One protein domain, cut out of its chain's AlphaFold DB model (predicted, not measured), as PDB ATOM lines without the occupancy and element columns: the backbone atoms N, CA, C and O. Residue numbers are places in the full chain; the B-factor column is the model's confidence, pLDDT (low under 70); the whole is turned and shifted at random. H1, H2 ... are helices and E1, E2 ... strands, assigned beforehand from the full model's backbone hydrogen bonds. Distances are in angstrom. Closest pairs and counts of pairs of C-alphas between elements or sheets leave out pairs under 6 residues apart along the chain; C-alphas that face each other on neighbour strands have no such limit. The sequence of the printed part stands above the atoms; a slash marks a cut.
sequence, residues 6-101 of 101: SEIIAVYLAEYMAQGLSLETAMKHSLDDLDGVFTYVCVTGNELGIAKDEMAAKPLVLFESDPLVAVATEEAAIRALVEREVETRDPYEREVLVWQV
ATOM      1  N   SER A   6      10.088  -0.505  -5.739       81.44
ATOM      2  CA  SER A   6       9.939   0.954  -5.753       81.44
ATOM      3  C   SER A   6       9.480   1.529  -4.407       81.44
ATOM      4  O   SER A   6       9.871   2.642  -4.064       81.44
ATOM      5  N   GLU A   7       8.687   0.790  -3.621       88.25
ATOM      6  CA  GLU A   7       8.300   1.216  -2.267       88.25
ATOM      7  C   GLU A   7       9.507   1.187  -1.325       88.25
ATOM      8  O   GLU A   7       9.684   2.105  -0.524       88.25
ATOM      9  N   ILE A   8      10.377   0.183  -1.476       90.62
ATOM     10  CA  ILE A   8      11.617   0.070  -0.701       90.62
ATOM     11  C   ILE A   8      12.522   1.275  -0.978       90.62
ATOM     12  O   ILE A   8      12.971   1.915  -0.032       90.62
ATOM     13  N   ILE A   9      12.721   1.638  -2.251       93.06
ATOM     14  CA  ILE A   9      13.520   2.813  -2.638       93.06
ATOM     15  C   ILE A   9      12.946   4.092  -2.016       93.06
ATOM     16  O   ILE A   9      13.690   4.896  -1.460       93.06
ATOM     17  N   ALA A  10      11.626   4.285  -2.064       93.62
ATOM     18  CA  ALA A  10      11.001   5.481  -1.504       93.62
ATOM     19  C   ALA A  10      11.206   5.595   0.017       93.62
ATOM     20  O   ALA A  10      11.559   6.667   0.512       93.62
ATOM     21  N   VAL A  11      11.013   4.497   0.756       94.19
ATOM     22  CA  VAL A  11      11.224   4.470   2.213       94.19
ATOM     23  C   VAL A  11      12.699   4.681   2.557       94.19
ATOM     24  O   VAL A  11      13.003   5.478   3.441       94.19
ATOM     25  N   TYR A  12      13.602   4.032   1.822       95.12
ATOM     26  CA  TYR A  12      15.048   4.169   1.973       95.12
ATOM     27  C   TYR A  12      15.498   5.629   1.813       95.12
ATOM     28  O   TYR A  12      16.167   6.178   2.690       95.12
ATOM     29  N   LEU A  13      15.074   6.303   0.737       97.00
ATOM     30  CA  LEU A  13      15.415   7.709   0.509       97.00
ATOM     31  C   LEU A  13      14.839   8.615   1.604       97.00
ATOM     32  O   LEU A  13      15.540   9.493   2.111       97.00
ATOM     33  N   ALA A  14      13.588   8.380   2.008       95.69
ATOM     34  CA  ALA A  14      12.945   9.149   3.068       95.69
ATOM     35  C   ALA A  14      13.677   9.019   4.414       95.69
ATOM     36  O   ALA A  14      13.780  10.005   5.145       95.69
ATOM     37  N   GLU A  15      14.215   7.840   4.736       96.75
ATOM     38  CA  GLU A  15      14.988   7.614   5.959       96.75
ATOM     39  C   GLU A  15      16.285   8.435   5.976       96.75
ATOM     40  O   GLU A  15      16.537   9.157   6.943       96.75
ATOM     41  N   TYR A  16      17.075   8.403   4.899       97.25
ATOM     42  CA  TYR A  16      18.298   9.205   4.799       97.25
ATOM     43  C   TYR A  16      18.005  10.713   4.804       97.25
ATOM     44  O   TYR A  16      18.685  11.481   5.489       97.25
ATOM     45  N   MET A  17      16.955  11.149   4.106       96.50
ATOM     46  CA  MET A  17      16.542  12.555   4.117       96.50
ATOM     47  C   MET A  17      16.061  13.011   5.503       96.50
ATOM     48  O   MET A  17      16.367  14.126   5.925       96.50
ATOM     49  N   ALA A  18      15.372  12.152   6.263       96.81
ATOM     50  CA  ALA A  18      14.971  12.448   7.641       96.81
ATOM     51  C   ALA A  18      16.169  12.593   8.597       96.81
ATOM     52  O   ALA A  18      16.071  13.287   9.610       96.81
ATOM     53  N   GLN A  19      17.312  11.988   8.260       96.94
ATOM     54  CA  GLN A  19      18.584  12.164   8.968       96.94
ATOM     55  C   GLN A  19      19.333  13.447   8.554       96.94
ATOM     56  O   GLN A  19      20.400  13.739   9.095       96.94
ATOM     57  N   GLY A  20      18.768  14.244   7.640       96.69
ATOM     58  CA  GLY A  20      19.303  15.537   7.210       96.69
ATOM     59  C   GLY A  20      20.211  15.483   5.981       96.69
ATOM     60  O   GLY A  20      20.856  16.484   5.668       96.69
ATOM     61  N   LEU A  21      20.286  14.344   5.288       97.56
ATOM     62  CA  LEU A  21      21.017  14.233   4.024       97.56
ATOM     63  C   LEU A  21      20.198  14.820   2.870       97.56
ATOM     64  O   LEU A  21      18.967  14.815   2.898       97.56
ATOM     65  N   SER A  22      20.883  15.325   1.842       97.25
ATOM     66  CA  SER A  22      20.215  15.777   0.618       97.25
ATOM     67  C   SER A  22      19.657  14.591  -0.169       97.25
ATOM     68  O   SER A  22      20.148  13.463  -0.039       97.25
ATOM     69  N   LEU A  23      18.674  14.854  -1.038       97.75
ATOM     70  CA  LEU A  23      18.153  13.851  -1.967       97.75
ATOM     71  C   LEU A  23      19.284  13.231  -2.799       97.75
ATOM     72  O   LEU A  23      19.387  12.014  -2.883       97.75
ATOM     73  N   GLU A  24      20.179  14.056  -3.350       97.69
ATOM     74  CA  GLU A  24      21.307  13.584  -4.161       97.69
ATOM     75  C   GLU A  24      22.208  12.610  -3.388       97.69
ATOM     76  O   GLU A  24      22.594  11.567  -3.914       97.69
ATOM     77  N   THR A  25      22.538  12.920  -2.129       97.88
ATOM     78  CA  THR A  25      23.369  12.033  -1.308       97.88
ATOM     79  C   THR A  25      22.637  10.736  -0.975       97.88
ATOM     80  O   THR A  25      23.230   9.669  -1.109       97.88
ATOM     81  N   ALA A  26      21.352  10.798  -0.619       97.81
ATOM     82  CA  ALA A  26      20.538   9.605  -0.381       97.81
ATOM     83  C   ALA A  26      20.453   8.706  -1.632       97.81
ATOM     84  O   ALA A  26      20.594   7.488  -1.545       97.81
ATOM     85  N   MET A  27      20.298   9.304  -2.816       97.88
ATOM     86  CA  MET A  27      20.271   8.577  -4.086       97.88
ATOM     87  C   MET A  27      21.628   7.951  -4.425       97.88
ATOM     88  O   MET A  27      21.667   6.820  -4.906       97.88
ATOM     89  N   LYS A  28      22.746   8.620  -4.118       97.31
ATOM     90  CA  LYS A  28      24.085   8.022  -4.259       97.31
ATOM     91  C   LYS A  28      24.271   6.817  -3.341       97.31
ATOM     92  O   LYS A  28      24.745   5.796  -3.820       97.31
ATOM     93  N   HIS A  29      23.825   6.894  -2.085       97.25
ATOM     94  CA  HIS A  29      23.834   5.733  -1.188       97.25
ATOM     95  C   HIS A  29      23.023   4.562  -1.759       97.25
ATOM     96  O   HIS A  29      23.472   3.421  -1.704       97.25
ATOM     97  N   SER A  30      21.889   4.837  -2.413       95.69
ATOM     98  CA  SER A  30      21.086   3.778  -3.036       95.69
ATOM     99  C   SER A  30      21.823   3.016  -4.150       95.69
ATOM    100  O   SER A  30      21.525   1.850  -4.367       95.69
ATOM    101  N   LEU A  31      22.797   3.637  -4.834       95.56
ATOM    102  CA  LEU A  31      23.621   2.971  -5.856       95.56
ATOM    103  C   LEU A  31      24.659   2.003  -5.273       95.56
ATOM    104  O   LEU A  31      25.219   1.196  -6.018       95.56
ATOM    105  N   ASP A  32      24.953   2.128  -3.982       94.62
ATOM    106  CA  ASP A  32      25.909   1.281  -3.270       94.62
ATOM    107  C   ASP A  32      25.197   0.199  -2.445       94.62
ATOM    108  O   ASP A  32      25.684  -0.926  -2.359       94.62
ATOM    109  N   ASP A  33      24.046   0.535  -1.856       94.56
ATOM    110  CA  ASP A  33      23.330  -0.340  -0.923       94.56
ATOM    111  C   ASP A  33      22.294  -1.251  -1.603       94.56
ATOM    112  O   ASP A  33      21.926  -2.285  -1.039       94.56
ATOM    113  N   LEU A  34      21.765  -0.859  -2.770       91.81
ATOM    114  CA  LEU A  34      20.743  -1.634  -3.473       91.81
ATOM    115  C   LEU A  34      21.372  -2.494  -4.566       91.81
ATOM    116  O   LEU A  34      21.963  -1.991  -5.520       91.81
ATOM    117  N   ASP A  35      21.161  -3.801  -4.462       88.62
ATOM    118  CA  ASP A  35      21.540  -4.752  -5.499       88.62
ATOM    119  C   ASP A  35      20.475  -4.833  -6.606       88.62
ATOM    120  O   ASP A  35      19.269  -4.759  -6.359       88.62
ATOM    121  N   GLY A  36      20.915  -5.084  -7.841       88.19
ATOM    122  CA  GLY A  36      20.042  -5.383  -8.977       88.19
ATOM    123  C   GLY A  36      20.018  -4.298 -10.051       88.19
ATOM    124  O   GLY A  36      20.923  -3.480 -10.156       88.19
ATOM    125  N   VAL A  37      18.983  -4.339 -10.896       91.25
ATOM    126  CA  VAL A  37      18.835  -3.446 -12.057       91.25
ATOM    127  C   VAL A  37      17.665  -2.497 -11.828       91.25
ATOM    128  O   VAL A  37      16.492  -2.900 -11.849       91.25
ATOM    129  N   PHE A  38      17.960  -1.216 -11.662       91.88
ATOM    130  CA  PHE A  38      16.984  -0.185 -11.366       91.88
ATOM    131  C   PHE A  38      17.316   1.158 -12.018       91.88
ATOM    132  O   PHE A  38      18.428   1.670 -12.059       91.88
ATOM    133  N   THR A  39      16.262   1.804 -12.485       93.94
ATOM    134  CA  THR A  39      16.296   3.207 -12.863       93.94
ATOM    135  C   THR A  39      15.034   3.811 -12.299       93.94
ATOM    136  O   THR A  39      13.951   3.252 -12.501       93.94
ATOM    137  N   TYR A  40      15.167   4.884 -11.531       94.38
ATOM    138  CA  TYR A  40      14.027   5.496 -10.866       94.38
ATOM    139  C   TYR A  40      14.107   7.016 -10.902       94.38
ATOM    140  O   TYR A  40      15.178   7.612 -11.007       94.38
ATOM    141  N   VAL A  41      12.925   7.619 -10.802       94.88
ATOM    142  CA  VAL A  41      12.725   9.056 -10.652       94.88
ATOM    143  C   VAL A  41      12.113   9.286  -9.274       94.88
ATOM    144  O   VAL A  41      11.169   8.590  -8.897       94.88
ATOM    145  N   CYS A  42      12.646  10.240  -8.520       95.50
ATOM    146  CA  CYS A  42      12.135  10.658  -7.221       95.50
ATOM    147  C   CYS A  42      11.760  12.141  -7.274       95.50
ATOM    148  O   CYS A  42      12.465  12.935  -7.892       95.50
ATOM    149  N   VAL A  43      10.652  12.517  -6.637       94.38
ATOM    150  CA  VAL A  43      10.202  13.911  -6.550       94.38
ATOM    151  C   VAL A  43       9.938  14.243  -5.091       94.38
ATOM    152  O   VAL A  43       9.205  13.526  -4.409       94.38
ATOM    153  N   THR A  44      10.531  15.333  -4.622       93.19
ATOM    154  CA  THR A  44      10.292  15.905  -3.295       93.19
ATOM    155  C   THR A  44       9.435  17.168  -3.436       93.19
ATOM    156  O   THR A  44       8.904  17.461  -4.506       93.19
ATOM    157  N   GLY A  45       9.266  17.937  -2.358       92.94
ATOM    158  CA  GLY A  45       8.538  19.207  -2.434       92.94
ATOM    159  C   GLY A  45       9.213  20.271  -3.308       92.94
ATOM    160  O   GLY A  45       8.543  21.223  -3.692       92.94
ATOM    161  N   ASN A  46      10.512  20.127  -3.591       93.38
ATOM    162  CA  ASN A  46      11.337  21.137  -4.261       93.38
ATOM    163  C   ASN A  46      12.438  20.546  -5.161       93.38
ATOM    164  O   ASN A  46      13.275  21.293  -5.658       93.38
ATOM    165  N   GLU A  47      12.502  19.222  -5.331       95.88
ATOM    166  CA  GLU A  47      13.573  18.559  -6.083       95.88
ATOM    167  C   GLU A  47      13.028  17.434  -6.967       95.88
ATOM    168  O   GLU A  47      12.126  16.693  -6.574       95.88
ATOM    169  N   LEU A  48      13.622  17.288  -8.151       95.44
ATOM    170  CA  LEU A  48      13.476  16.143  -9.048       95.44
ATOM    171  C   LEU A  48      14.818  15.416  -9.081       95.44
ATOM    172  O   LEU A  48      15.832  16.034  -9.389       95.44
ATOM    173  N   GLY A  49      14.823  14.119  -8.800       96.38
ATOM    174  CA  GLY A  49      16.011  13.275  -8.824       96.38
ATOM    175  C   GLY A  49      15.862  12.087  -9.768       96.38
ATOM    176  O   GLY A  49      14.791  11.489  -9.854       96.38
ATOM    177  N   ILE A  50      16.945  11.710 -10.441       96.38
ATOM    178  CA  ILE A  50      17.057  10.489 -11.249       96.38
ATOM    179  C   ILE A  50      18.288   9.715 -10.798       96.38
ATOM    180  O   ILE A  50      19.351  10.309 -10.625       96.38
ATOM    181  N   ALA A  51      18.154   8.398 -10.649       96.56
ATOM    182  CA  ALA A  51      19.282   7.495 -10.456       96.56
ATOM    183  C   ALA A  51      19.200   6.322 -11.432       96.56
ATOM    184  O   ALA A  51      18.119   5.762 -11.655       96.56
ATOM    185  N   LYS A  52      20.356   5.947 -11.982       95.31
ATOM    186  CA  LYS A  52      20.525   4.796 -12.869       95.31
ATOM    187  C   LYS A  52      21.592   3.862 -12.308       95.31
ATOM    188  O   LYS A  52      22.686   4.304 -11.966       95.31
ATOM    189  N   ASP A  53      21.246   2.583 -12.187       94.12
ATOM    190  CA  ASP A  53      22.131   1.550 -11.656       94.12
ATOM    191  C   ASP A  53      23.374   1.306 -12.534       94.12
ATOM    192  O   ASP A  53      23.512   1.835 -13.640       94.12
ATOM    193  N   GLU A  54      24.292   0.483 -12.029       92.06
ATOM    194  CA  GLU A  54      25.557   0.149 -12.692       92.06
ATOM    195  C   GLU A  54      25.393  -0.666 -13.977       92.06
ATOM    196  O   GLU A  54      26.170  -0.500 -14.910       92.06
ATOM    197  N   MET A  55      24.374  -1.520 -14.076       89.00
ATOM    198  CA  MET A  55      24.106  -2.271 -15.306       89.00
ATOM    199  C   MET A  55      23.484  -1.400 -16.389       89.00
ATOM    200  O   MET A  55      23.507  -1.793 -17.556       89.00
ATOM    201  N   ALA A  56      22.900  -0.255 -16.016       88.31
ATOM    202  CA  ALA A  56      22.320   0.725 -16.927       88.31
ATOM    203  C   ALA A  56      21.331   0.121 -17.953       88.31
ATOM    204  O   ALA A  56      21.092   0.688 -19.019       88.31
ATOM    205  N   ALA A  57      20.739  -1.036 -17.637       88.50
ATOM    206  CA  ALA A  57      20.037  -1.867 -18.615       88.50
ATOM    207  C   ALA A  57      18.595  -1.409 -18.878       88.50
ATOM    208  O   ALA A  57      17.989  -1.812 -19.872       88.50
ATOM    209  N   LYS A  58      18.026  -0.580 -17.992       89.50
ATOM    210  CA  LYS A  58      16.705   0.023 -18.195       89.50
ATOM    211  C   LYS A  58      16.855   1.335 -18.979       89.50
ATOM    212  O   LYS A  58      17.627   2.204 -18.560       89.50
ATOM    213  N   PRO A  59      16.145   1.494 -20.112       89.50
ATOM    214  CA  PRO A  59      16.266   2.684 -20.938       89.50
ATOM    215  C   PRO A  59      15.683   3.897 -20.218       89.50
ATOM    216  O   PRO A  59      14.614   3.828 -19.606       89.50
ATOM    217  N   LEU A  60      16.390   5.013 -20.330       93.56
ATOM    218  CA  LEU A  60      15.949   6.313 -19.864       93.56
ATOM    219  C   LEU A  60      16.498   7.352 -20.832       93.56
ATOM    220  O   LEU A  60      17.647   7.277 -21.239       93.56
ATOM    221  N   VAL A  61      15.684   8.318 -21.216       94.38
ATOM    222  CA  VAL A  61      16.105   9.461 -22.013       94.38
ATOM    223  C   VAL A  61      15.813  10.725 -21.232       94.38
ATOM    224  O   VAL A  61      14.742  10.891 -20.645       94.38
ATOM    225  N   LEU A  62      16.799  11.606 -21.226       95.19
ATOM    226  CA  LEU A  62      16.773  12.900 -20.580       95.19
ATOM    227  C   LEU A  62      16.867  13.981 -21.650       95.19
ATOM    228  O   LEU A  62      17.741  13.949 -22.521       95.19
ATOM    229  N   PHE A  63      15.982  14.958 -21.537       95.06
ATOM    230  CA  PHE A  63      16.062  16.232 -22.226       95.06
ATOM    231  C   PHE A  63      16.158  17.342 -21.187       95.06
ATOM    232  O   PHE A  63      15.348  17.401 -20.262       95.06
ATOM    233  N   GLU A  64      17.131  18.227 -21.355       93.12
ATOM    234  CA  GLU A  64      17.367  19.353 -20.461       93.12
ATOM    235  C   GLU A  64      17.498  20.640 -21.277       93.12
ATOM    236  O   GLU A  64      18.175  20.696 -22.305       93.12
ATOM    237  N   SER A  65      16.803  21.676 -20.825       90.62
ATOM    238  CA  SER A  65      16.810  23.019 -21.394       90.62
ATOM    239  C   SER A  65      16.538  24.042 -20.294       90.62
ATOM    240  O   SER A  65      16.026  23.670 -19.240       90.62
ATOM    241  N   ASP A  66      16.807  25.326 -20.548       87.75
ATOM    242  CA  ASP A  66      16.666  26.380 -19.529       87.75
ATOM    243  C   ASP A  66      15.318  26.369 -18.771       87.75
ATOM    244  O   ASP A  66      15.337  26.566 -17.556       87.75
ATOM    245  N   PRO A  67      14.148  26.141 -19.415       89.88
ATOM    246  CA  PRO A  67      12.870  26.127 -18.703       89.88
ATOM    247  C   PRO A  67      12.335  24.724 -18.376       89.88
ATOM    248  O   PRO A  67      11.240  24.629 -17.824       89.88
ATOM    249  N   LEU A  68      13.002  23.641 -18.793       90.50
ATOM    250  CA  LEU A  68      12.404  22.304 -18.762       90.50
ATOM    251  C   LEU A  68      13.444  21.191 -18.655       90.50
ATOM    252  O   LEU A  68      14.326  21.070 -19.506       90.50
ATOM    253  N   VAL A  69      13.208  20.306 -17.688       93.50
ATOM    254  CA  VAL A  69      13.784  18.962 -17.614       93.50
ATOM    255  C   VAL A  69      12.674  17.959 -17.921       93.50
ATOM    256  O   VAL A  69      11.617  17.988 -17.290       93.50
ATOM    257  N   ALA A  70      12.893  17.083 -18.898       93.81
ATOM    258  CA  ALA A  70      11.958  16.029 -19.272       93.81
ATOM    259  C   ALA A  70      12.655  14.671 -19.283       93.81
ATOM    260  O   ALA A  70      13.763  14.521 -19.796       93.81
ATOM    261  N   VAL A  71      11.966  13.677 -18.732       94.38
ATOM    262  CA  VAL A  71      12.474  12.317 -18.570       94.38
ATOM    263  C   VAL A  71      11.438  11.354 -19.122       94.38
ATOM    264  O   VAL A  71      10.257  11.456 -18.789       94.38
ATOM    265  N   ALA A  72      11.866  10.416 -19.955       94.38
ATOM    266  CA  ALA A  72      11.009   9.357 -20.470       94.38
ATOM    267  C   ALA A  72      11.811   8.074 -20.687       94.38
ATOM    268  O   ALA A  72      13.027   8.065 -20.559       94.38
ATOM    269  N   THR A  73      11.146   6.980 -21.042       92.88
ATOM    270  CA  THR A  73      11.828   5.749 -21.475       92.88
ATOM    271  C   THR A  73      12.214   5.782 -22.954       92.88
ATOM    272  O   THR A  73      13.071   5.015 -23.376       92.88
ATOM    273  N   GLU A  74      11.586   6.657 -23.748       93.62
ATOM    274  CA  GLU A  74      11.794   6.771 -25.193       93.62
ATOM    275  C   GLU A  74      11.790   8.230 -25.653       93.62
ATOM    276  O   GLU A  74      10.983   9.046 -25.199       93.62
ATOM    277  N   GLU A  75      12.646   8.551 -26.624       93.25
ATOM    278  CA  GLU A  75      12.770   9.904 -27.174       93.25
ATOM    279  C   GLU A  75      11.466  10.397 -27.822       93.25
ATOM    280  O   GLU A  75      11.132  11.580 -27.741       93.25
ATOM    281  N   ALA A  76      10.683   9.490 -28.413       93.69
ATOM    282  CA  ALA A  76       9.404   9.821 -29.035       93.69
ATOM    283  C   ALA A  76       8.422  10.486 -28.053       93.69
ATOM    284  O   ALA A  76       7.700  11.404 -28.442       93.69
ATOM    285  N   ALA A  77       8.428  10.077 -26.779       94.62
ATOM    286  CA  ALA A  77       7.588  10.681 -25.746       94.62
ATOM    287  C   ALA A  77       8.024  12.118 -25.424       94.62
ATOM    288  O   ALA A  77       7.180  12.998 -25.252       94.62
ATOM    289  N   ILE A  78       9.334  12.376 -25.411       94.88
ATOM    290  CA  ILE A  78       9.870  13.728 -25.233       94.88
ATOM    291  C   ILE A  78       9.498  14.586 -26.443       94.88
ATOM    292  O   ILE A  78       8.926  15.655 -26.270       94.88
ATOM    293  N   ARG A  79       9.729  14.112 -27.671       94.25
ATOM    294  CA  ARG A  79       9.370  14.851 -28.896       94.25
ATOM    295  C   ARG A  79       7.883  15.200 -28.958       94.25
ATOM    296  O   ARG A  79       7.541  16.298 -29.386       94.25
ATOM    297  N   ALA A  80       7.010  14.301 -28.503       93.75
ATOM    298  CA  ALA A  80       5.575  14.563 -28.408       93.75
ATOM    299  C   ALA A  80       5.235  15.674 -27.398       93.75
ATOM    300  O   ALA A  80       4.266  16.394 -27.606       93.75
ATOM    301  N   LEU A  81       6.031  15.833 -26.333       92.81
ATOM    302  CA  LEU A  81       5.882  16.907 -25.349       92.81
ATOM    303  C   LEU A  81       6.434  18.250 -25.854       92.81
ATOM    304  O   LEU A  81       5.818  19.284 -25.615       92.81
ATOM    305  N   VAL A  82       7.598  18.253 -26.516       92.56
ATOM    306  CA  VAL A  82       8.275  19.496 -26.944       92.56
ATOM    307  C   VAL A  82       7.853  19.966 -28.343       92.56
ATOM    308  O   VAL A  82       8.197  21.079 -28.735       92.56
ATOM    309  N   GLU A  83       7.150  19.121 -29.104       92.12
ATOM    310  CA  GLU A  83       6.666  19.362 -30.475       92.12
ATOM    311  C   GLU A  83       7.764  19.782 -31.475       92.12
ATOM    312  O   GLU A  83       7.518  20.478 -32.462       92.12
ATOM    313  N   ARG A  84       9.007  19.351 -31.234       90.25
ATOM    314  CA  ARG A  84      10.169  19.624 -32.090       90.25
ATOM    315  C   ARG A  84      11.226  18.533 -31.966       90.25
ATOM    316  O   ARG A  84      11.214  17.745 -31.022       90.25
ATOM    317  N   GLU A  85      12.170  18.537 -32.901       90.00
ATOM    318  CA  GLU A  85      13.406  17.766 -32.759       90.00
ATOM    319  C   GLU A  85      14.199  18.282 -31.553       90.00
ATOM    320  O   GLU A  85      14.358  19.494 -31.362       90.00
ATOM    321  N   VAL A  86      14.680  17.349 -30.741       91.19
ATOM    322  CA  VAL A  86      15.447  17.620 -29.529       91.19
ATOM    323  C   VAL A  86      16.650  16.698 -29.475       91.19
ATOM    324  O   VAL A  86      16.592  15.565 -29.943       91.19
ATOM    325  N   GLU A  87      17.737  17.181 -28.886       91.06
ATOM    326  CA  GLU A  87      18.845  16.315 -28.501       91.06
ATOM    327  C   GLU A  87      18.530  15.735 -27.127       91.06
ATOM    328  O   GLU A  87      18.274  16.473 -26.175       91.06
ATOM    329  N   THR A  88      18.511  14.410 -27.038       93.56
ATOM    330  CA  THR A  88      18.339  13.697 -25.774       93.56
ATOM    331  C   THR A  88      19.578  12.871 -25.484       93.56
ATOM    332  O   THR A  88      20.348  12.540 -26.389       93.56
ATOM    333  N   ARG A  89      19.781  12.542 -24.212       93.88
ATOM    334  CA  ARG A  89      20.833  11.618 -23.792       93.88
ATOM    335  C   ARG A  89      20.267  10.568 -22.856       93.88
ATOM    336  O   ARG A  89      19.360  10.862 -22.084       93.88
ATOM    337  N   ASP A  90      20.839   9.376 -22.894       92.75
ATOM    338  CA  ASP A  90      20.667   8.420 -21.804       92.75
ATOM    339  C   ASP A  90      21.633   8.798 -20.668       92.75
ATOM    340  O   ASP A  90      22.799   9.111 -20.955       92.75
ATOM    341  N   PRO A  91      21.186   8.851 -19.400       92.69
ATOM    342  CA  PRO A  91      22.099   8.921 -18.273       92.69
ATOM    343  C   PRO A  91      23.140   7.791 -18.263       92.69
ATOM    344  O   PRO A  91      22.882   6.659 -18.672       92.69
ATOM    345  N   TYR A  92      24.341   8.113 -17.795       92.38
ATOM    346  CA  TYR A  92      25.445   7.172 -17.670       92.38
ATOM    347  C   TYR A  92      25.190   6.143 -16.559       92.38
ATOM    348  O   TYR A  92      24.323   6.308 -15.696       92.38
ATOM    349  N   GLU A  93      25.978   5.068 -16.576       93.25
ATOM    350  CA  GLU A  93      26.030   4.112 -15.470       93.25
ATOM    351  C   GLU A  93      26.348   4.827 -14.151       93.25
ATOM    352  O   GLU A  93      27.207   5.714 -14.099       93.25
ATOM    353  N   ARG A  94      25.636   4.448 -13.084       94.62
ATOM    354  CA  ARG A  94      25.797   5.029 -11.740       94.62
ATOM    355  C   ARG A  94      25.612   6.557 -11.693       94.62
ATOM    356  O   ARG A  94      26.124   7.213 -10.783       94.62
ATOM    357  N   GLU A  95      24.899   7.144 -12.655       95.88
ATOM    358  CA  GLU A  95      24.632   8.583 -12.671       95.88
ATOM    359  C   GLU A  95      23.467   8.926 -11.730       95.88
ATOM    360  O   GLU A  95      22.405   8.296 -11.755       95.88
ATOM    361  N   VAL A  96      23.674   9.961 -10.909       97.44
ATOM    362  CA  VAL A  96      22.633  10.625 -10.118       97.44
ATOM    363  C   VAL A  96      22.543  12.069 -10.579       97.44
ATOM    364  O   VAL A  96      23.550  12.776 -10.598       97.44
ATOM    365  N   LEU A  97      21.335  12.505 -10.919       96.44
ATOM    366  CA  LEU A  97      21.043  13.875 -11.327       96.44
ATOM    367  C   LEU A  97      19.926  14.426 -10.456       96.44
ATOM    368  O   LEU A  97      18.922  13.744 -10.255       96.44
ATOM    369  N   VAL A  98      20.101  15.646  -9.949       97.00
ATOM    370  CA  VAL A  98      19.099  16.331  -9.131       97.00
ATOM    371  C   VAL A  98      18.943  17.772  -9.599       97.00
ATOM    372  O   VAL A  98      19.925  18.500  -9.737       97.00
ATOM    373  N   TRP A  99      17.695  18.184  -9.798       95.38
ATOM    374  CA  TRP A  99      17.307  19.545 -10.154       95.38
ATOM    375  C   TRP A  99      16.413  20.135  -9.068       95.38
ATOM    376  O   TRP A  99      15.587  19.425  -8.496       95.38
ATOM    377  N   GLN A 100      16.555  21.436  -8.810       92.00
ATOM    378  CA  GLN A 100      15.592  22.187  -7.999       92.00
ATOM    379  C   GLN A 100      14.378  22.539  -8.864       92.00
ATOM    380  O   GLN A 100      14.551  22.936 -10.020       92.00
ATOM    381  N   VAL A 101      13.176  22.406  -8.303       81.88
ATOM    382  CA  VAL A 101      11.887  22.618  -8.983       81.88
ATOM    383  C   VAL A 101      11.055  23.670  -8.264       81.88
ATOM    384  O   VAL A 101      11.080  23.688  -7.012       81.88
TER     385      VAL A 101
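What this domain is: This is residues 6 to 101 of the 101 residues of a protein of Acidimicrobiaceae bacterium (UniProt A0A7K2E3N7). The parts follow one another along the longest axis: H2 with H1 beside it, the three-stranded sheet E1 E2 E5, the hairpin E3 E4 beyond the sheet's other face, and H3 beyond the hairpin. A long link from H3 runs back past the hairpin to E5. The 96 printed residues have three named helices and five named strands, in the order H1 H2 E1 E2 E3 E4 H3 E5; the class is mixed. Both sheets, E1 - E2 - E5 and E3 - E4, are antiparallel. The whole is compact, with a radius of gyration of the C-alphas of 13.8 A and spans of 42 by 29 by 19 A.

How they stand to each other: H1, residues 6 to 18, touches H2, residues 23 to 33, at a steep tilt of 57 degrees, opposite ways; their closest C-alphas, of Leu 13 and Ala 26, are 5.5 A apart. E1, residues 39 to 43, and E2, residues 47 to 52, form an antiparallel hairpin, with N 42 and O 49 at 2.8 A. E5, residues 96 to 100, is antiparallel to E2, with N 50 and O 97 at 2.8 A. H1 and H2 on one face of this sheet make two layers, helices over strands; H2 has a height over the sheet of 9.0 A. E3, residues 61 to 65, and E4, residues 68 to 72, form an antiparallel hairpin, with N 61 and O 72 at 2.7 A. E4 and E5 are apart, but only just, at 8.3 A. The closest C-alphas of E3 and H3, residues 75 to 82, are those of Val 61 and Glu 75, 6.2 A apart. Every O i to N i+4 pair is within hydrogen-bond range in H1 and H3, and 6 of 7 in H2.

Where its parts are: H1 begins at C-alpha 6 (9.939, 0.954, -5.753) and is 18.4 A long; H2 is 15.1 A and E2 16.8 A. E5 ends at C-alpha 100 (15.592, 22.187, -7.999).

The domain as a whole: The C-alphas farthest apart, of Gln 19 and Arg 84, are 42.6 A apart. The printed part has no cut; the link from H3 to E5, residues 83 to 95, is long. No printed residue is under 70 in pLDDT.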